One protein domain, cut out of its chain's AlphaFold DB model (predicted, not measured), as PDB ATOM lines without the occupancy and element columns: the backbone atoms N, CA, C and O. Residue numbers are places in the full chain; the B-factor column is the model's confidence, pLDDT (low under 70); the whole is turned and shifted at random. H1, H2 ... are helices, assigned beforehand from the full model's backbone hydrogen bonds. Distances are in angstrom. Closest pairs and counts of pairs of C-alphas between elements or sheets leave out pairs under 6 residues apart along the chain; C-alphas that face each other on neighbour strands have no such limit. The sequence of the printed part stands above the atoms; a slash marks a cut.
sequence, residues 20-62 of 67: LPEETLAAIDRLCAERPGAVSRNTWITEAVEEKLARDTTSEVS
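This is residues 20 to 62 of the 67 residues of the protein "RHH_1 domain-containing protein" of Starkeya novella (UniProt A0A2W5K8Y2). Two helices make an L: H1 is the shorter arm, and H2 begins beside residues 28 to 32 of H1 and sticks out as a long arm, free from residue 46 onward. The link between them loops past the end of H1 and folds back to the start of H2. The printed part has 43 residues with two named helices, H1 then H2, and no named strand; the class is all helix. It is loose, with a radius of gyration of the C-alphas of 12.7 A, and flat, spanning 35 by 26 by 14 A.

H1, residues 22 to 34, touches H2, residues 41 to 60, with residues 28 to 32 alone; H2 touches H1 with residues 41 to 44 alone. Their closest C-alphas, of Cys 32 and Arg 41, are 6.7 A apart. Their lines are about perpendicular, at 85 degrees. In H1 and H2 every O i to N i+4 pair is within hydrogen-bond range.

H1 begins at C-alpha 22 (-20.546, -20.478, -16.806) and is 18.8 A long. H2 is 28.4 A long and ends at C-alpha 60 (-41.687, 3.179, -22.086).

The C-alphas farthest apart, of Glu 22 and Ser 62, are 36.4 A apart. The printed part has no cut, and the six-residue link is short. The model's pLDDT is under 70 at residues 38 and 59 to 62.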
ATOM      1  N   LEU A  20     -21.866 -14.580 -13.131       93.06
ATOM      2  CA  LEU A  20     -22.782 -15.198 -14.084       93.06
ATOM      3  C   LEU A  20     -22.562 -16.711 -14.106       93.06
ATOM      4  O   LEU A  20     -21.444 -17.156 -13.827       93.06
ATOM      5  N   PRO A  21     -23.592 -17.495 -14.458       97.38
ATOM      6  CA  PRO A  21     -23.424 -18.898 -14.807       97.38
ATOM      7  C   PRO A  21     -22.373 -19.084 -15.909       97.38
ATOM      8  O   PRO A  21     -22.271 -18.272 -16.835       97.38
ATOM      9  N   GLU A  22     -21.608 -20.173 -15.836       94.94
ATOM     10  CA  GLU A  22     -20.546 -20.478 -16.806       94.94
ATOM     11  C   GLU A  22     -21.098 -20.631 -18.231       94.94
ATOM     12  O   GLU A  22     -20.525 -20.113 -19.186       94.94
ATOM     13  N   GLU A  23     -22.276 -21.238 -18.362       96.56
ATOM     14  CA  GLU A  23     -23.023 -21.350 -19.619       96.56
ATOM     15  C   GLU A  23     -23.311 -19.991 -20.274       96.56
ATOM     16  O   GLU A  23     -23.231 -19.857 -21.496       96.56
ATOM     17  N   THR A  24     -23.588 -18.954 -19.475       94.56
ATOM     18  CA  THR A  24     -23.818 -17.597 -19.983       94.56
ATOM     19  C   THR A  24     -22.516 -16.982 -20.483       94.56
ATOM     20  O   THR A  24     -22.497 -16.375 -21.552       94.56
ATOM     21  N   LEU A  25     -21.413 -17.172 -19.754       93.50
ATOM     22  CA  LEU A  25     -20.095 -16.692 -20.181       93.50
ATOM     23  C   LEU A  25     -19.659 -17.360 -21.493       93.50
ATOM     24  O   LEU A  25     -19.222 -16.670 -22.411       93.50
ATOM     25  N   ALA A  26     -19.861 -18.674 -21.617       94.50
ATOM     26  CA  ALA A  26     -19.562 -19.422 -22.835       94.50
ATOM     27  C   ALA A  26     -20.412 -18.959 -24.031       94.50
ATOM     28  O   ALA A  26     -19.906 -18.842 -25.150       94.50
ATOM     29  N   ALA A  27     -21.696 -18.657 -23.807       94.31
ATOM     30  CA  ALA A  27     -22.564 -18.113 -24.845       94.31
ATOM     31  C   ALA A  27     -22.090 -16.730 -25.325       94.31
ATOM     32  O   ALA A  27     -22.053 -16.495 -26.533       94.31
ATOM     33  N   ILE A  28     -21.681 -15.847 -24.404       92.31
ATOM     34  CA  ILE A  28     -21.123 -14.528 -24.739       92.31
ATOM     35  C   ILE A  28     -19.848 -14.689 -25.569       92.31
ATOM     36  O   ILE A  28     -19.710 -14.049 -26.609       92.31
ATOM     37  N   ASP A  29     -18.935 -15.564 -25.150       91.44
ATOM     38  CA  ASP A  29     -17.654 -15.761 -25.835       91.44
ATOM     39  C   ASP A  29     -17.828 -16.291 -27.262       91.44
ATOM     40  O   ASP A  29     -17.160 -15.818 -28.183       91.44
ATOM     41  N   ARG A  30     -18.784 -17.205 -27.473       92.06
ATOM     42  CA  ARG A  30     -19.147 -17.685 -28.811       92.06
ATOM     43  C   ARG A  30     -19.667 -16.550 -29.698       92.06
ATOM     44  O   ARG A  30     -19.183 -16.384 -30.813       92.06
ATOM     45  N   LEU A  31     -20.599 -15.739 -29.193       90.81
ATOM     46  CA  LEU A  31     -21.166 -14.614 -29.948       90.81
ATOM     47  C   LEU A  31     -20.130 -13.516 -30.230       90.81
ATOM     48  O   LEU A  31     -20.182 -12.874 -31.278       90.81
ATOM     49  N   CYS A  32     -19.168 -13.305 -29.326       90.06
ATOM     50  CA  CYS A  32     -18.040 -12.403 -29.568       90.06
ATOM     51  C   CYS A  32     -17.158 -12.902 -30.721       90.06
ATOM     52  O   CYS A  32     -16.739 -12.100 -31.553       90.06
ATOM     53  N   ALA A  33     -16.892 -14.213 -30.790       86.94
ATOM     54  CA  ALA A  33     -16.056 -14.822 -31.827       86.94
ATOM     55  C   ALA A  33     -16.699 -14.797 -33.225       86.94
ATOM     56  O   ALA A  33     -15.989 -14.742 -34.227       86.94
ATOM     57  N   GLU A  34     -18.030 -14.813 -33.299       87.81
ATOM     58  CA  GLU A  34     -18.777 -14.702 -34.558       87.81
ATOM     59  C   GLU A  34     -18.744 -13.279 -35.147       87.81
ATOM     60  O   GLU A  34     -18.981 -13.099 -36.344       87.81
ATOM     61  N   ARG A  35     -18.426 -12.255 -34.338       82.25
ATOM     62  CA  ARG A  35     -18.380 -10.869 -34.812       82.25
ATOM     63  C   ARG A  35     -17.080 -10.552 -35.564       82.25
ATOM     64  O   ARG A  35     -15.983 -10.785 -35.045       82.25
ATOM     65  N   PRO A  36     -17.165  -9.913 -36.744       78.12
ATOM     66  CA  PRO A  36     -15.992  -9.387 -37.430       78.12
ATOM     67  C   PRO A  36     -15.278  -8.337 -36.569       78.12
ATOM     68  O   PRO A  36     -15.911  -7.418 -36.055       78.12
ATOM     69  N   GLY A  37     -13.954  -8.444 -36.442       79.31
ATOM     70  CA  GLY A  37     -13.137  -7.428 -35.764       79.31
ATOM     71  C   GLY A  37     -12.767  -7.714 -34.306       79.31
ATOM     72  O   GLY A  37     -12.241  -6.817 -33.658       79.31
ATOM     73  N   ALA A  38     -12.974  -8.943 -33.812       69.88
ATOM     74  CA  ALA A  38     -12.495  -9.408 -32.501       69.88
ATOM     75  C   ALA A  38     -12.870  -8.456 -31.348       69.88
ATOM     76  O   ALA A  38     -12.021  -7.882 -30.663       69.88
ATOM     77  N   VAL A  39     -14.176  -8.280 -31.152       85.56
ATOM     78  CA  VAL A  39     -14.731  -7.427 -30.098       85.56
ATOM     79  C   VAL A  39     -14.453  -8.050 -28.726       85.56
ATOM     80  O   VAL A  39     -14.675  -9.242 -28.516       85.56
ATOM     81  N   SER A  40     -13.957  -7.251 -27.777       88.94
ATOM     82  CA  SER A  40     -13.722  -7.730 -26.411       88.94
ATOM     83  C   SER A  40     -15.040  -8.047 -25.703       88.94
ATOM     84  O   SER A  40     -16.060  -7.410 -25.968       88.94
ATOM     85  N   ARG A  41     -15.009  -8.954 -24.720       90.81
ATOM     86  CA  ARG A  41     -16.187  -9.266 -23.895       90.81
ATOM     87  C   ARG A  41     -16.805  -8.018 -23.263       90.81
ATOM     88  O   ARG A  41     -18.020  -7.877 -23.257       90.81
ATOM     89  N   ASN A  42     -15.976  -7.103 -22.759       90.75
ATOM     90  CA  ASN A  42     -16.460  -5.868 -22.138       90.75
ATOM     91  C   ASN A  42     -17.190  -4.992 -23.153       90.75
ATOM     92  O   ASN A  42     -18.273  -4.508 -22.860       90.75
ATOM     93  N   THR A  43     -16.625  -4.840 -24.352       90.81
ATOM     94  CA  THR A  43     -17.257  -4.078 -25.433       90.81
ATOM     95  C   THR A  43     -18.590  -4.705 -25.828       90.81
ATOM     96  O   THR A  43     -19.590  -4.001 -25.895       90.81
ATOM     97  N   TRP A  44     -18.630  -6.027 -26.003       92.06
ATOM     98  CA  TRP A  44     -19.860  -6.740 -26.343       92.06
ATOM     99  C   TRP A  44     -20.942  -6.563 -25.270       92.06
ATOM    100  O   TRP A  44     -22.095  -6.297 -25.595       92.06
ATOM    101  N   ILE A  45     -20.571  -6.666 -23.987       92.38
ATOM    102  CA  ILE A  45     -21.498  -6.464 -22.864       92.38
ATOM    103  C   ILE A  45     -22.014  -5.024 -22.842       92.38
ATOM    104  O   ILE A  45     -23.215  -4.829 -22.687       92.38
ATOM    105  N   THR A  46     -21.136  -4.030 -23.003       92.25
ATOM    106  CA  THR A  46     -21.540  -2.619 -23.042       92.25
ATOM    107  C   THR A  46     -22.546  -2.371 -24.161       92.25
ATOM    108  O   THR A  46     -23.616  -1.840 -23.889       92.25
ATOM    109  N   GLU A  47     -22.258  -2.829 -25.380       92.06
ATOM    110  CA  GLU A  47     -23.161  -2.661 -26.526       92.06
ATOM    111  C   GLU A  47     -24.516  -3.346 -26.303       92.06
ATOM    112  O   GLU A  47     -25.558  -2.755 -26.571       92.06
ATOM    113  N   ALA A  48     -24.524  -4.575 -25.773       92.56
ATOM    114  CA  ALA A  48     -25.762  -5.301 -25.495       92.56
ATOM    115  C   ALA A  48     -26.616  -4.613 -24.414       92.56
ATOM    116  O   ALA A  48     -27.845  -4.599 -24.504       92.56
ATOM    117  N   VAL A  49     -25.974  -4.035 -23.391       92.56
ATOM    118  CA  VAL A  49     -26.657  -3.263 -22.346       92.56
ATOM    119  C   VAL A  49     -27.213  -1.959 -22.915       92.56
ATOM    120  O   VAL A  49     -28.375  -1.653 -22.666       92.56
ATOM    121  N   GLU A  50     -26.433  -1.220 -23.705       93.00
ATOM    122  CA  GLU A  50     -26.889   0.009 -24.367       93.00
ATOM    123  C   GLU A  50     -28.075  -0.256 -25.303       93.00
ATOM    124  O   GLU A  50     -29.072   0.461 -25.245       93.00
ATOM    125  N   GLU A  51     -28.020  -1.325 -26.105       93.25
ATOM    126  CA  GLU A  51     -29.120  -1.738 -26.981       93.25
ATOM    127  C   GLU A  51     -30.388  -2.063 -26.179       93.25
ATOM    128  O   GLU A  51     -31.489  -1.644 -26.549       93.25
ATOM    129  N   LYS A  52     -30.245  -2.794 -25.066       93.19
ATOM    130  CA  LYS A  52     -31.371  -3.158 -24.199       93.19
ATOM    131  C   LYS A  52     -31.992  -1.928 -23.537       93.19
ATOM    132  O   LYS A  52     -33.210  -1.791 -23.576       93.19
ATOM    133  N   LEU A  53     -31.172  -1.029 -22.991       94.00
ATOM    134  CA  LEU A  53     -31.641   0.220 -22.389       94.00
ATOM    135  C   LEU A  53     -32.348   1.100 -23.425       94.00
ATOM    136  O   LEU A  53     -33.453   1.559 -23.171       94.00
ATOM    137  N   ALA A  54     -31.771   1.272 -24.617       93.25
ATOM    138  CA  ALA A  54     -32.392   2.052 -25.686       93.25
ATOM    139  C   ALA A  54     -33.744   1.466 -26.132       93.25
ATOM    140  O   ALA A  54     -34.700   2.214 -26.356       93.25
ATOM    141  N   ARG A  55     -33.841   0.132 -26.239       91.69
ATOM    142  CA  ARG A  55     -35.091  -0.572 -26.568       91.69
ATOM    143  C   ARG A  55     -36.160  -0.367 -25.496       91.69
ATOM    144  O   ARG A  55     -37.307  -0.090 -25.845       91.69
ATOM    145  N   ASP A  56     -35.797  -0.497 -24.225       89.50
ATOM    146  CA  ASP A  56     -36.747  -0.386 -23.117       89.50
ATOM    147  C   ASP A  56     -37.193   1.071 -22.924       89.50
ATOM    148  O   ASP A  56     -38.391   1.327 -22.885       89.50
ATOM    149  N   THR A  57     -36.275   2.043 -22.991       84.56
ATOM    150  CA  THR A  57     -36.621   3.476 -22.945       84.56
ATOM    151  C   THR A  57     -37.534   3.887 -24.103       84.56
ATOM    152  O   THR A  57     -38.470   4.652 -23.908       84.56
ATOM    153  N   THR A  58     -37.308   3.366 -25.313       74.38
ATOM    154  CA  THR A  58     -38.201   3.641 -26.456       74.38
ATOM    155  C   THR A  58     -39.582   3.008 -26.260       74.38
ATOM    156  O   THR A  58     -40.588   3.572 -26.691       74.38
ATOM    157  N   SER A  59     -39.645   1.852 -25.597       62.09
ATOM    158  CA  SER A  59     -40.913   1.180 -25.306       62.09
ATOM    159  C   SER A  59     -41.703   1.929 -24.227       62.09
ATOM    160  O   SER A  59     -42.894   2.136 -24.402       62.09
ATOM    161  N   GLU A  60     -41.042   2.432 -23.179       58.19
ATOM    162  CA  GLU A  60     -41.687   3.179 -22.086       58.19
ATOM    163  C   GLU A  60     -42.231   4.555 -22.517       58.19
ATOM    164  O   GLU A  60     -43.282   4.973 -22.043       58.19
ATOM    165  N   VAL A  61     -41.585   5.249 -23.463       57.06
ATOM    166  CA  VAL A  61     -42.077   6.547 -23.983       57.06
ATOM    167  C   VAL A  61     -43.365   6.399 -24.814       57.06
ATOM    168  O   VAL A  61     -44.066   7.378 -25.045       57.06
ATOM    169  N   SER A  62     -43.717   5.179 -25.233       55.22
ATOM    170  CA  SER A  62     -44.939   4.919 -26.007       55.22
ATOM    171  C   SER A  62     -46.203   4.803 -25.140       55.22
ATOM    172  O   SER A  62     -47.303   4.871 -25.684       55.22
TER     173      SER A  62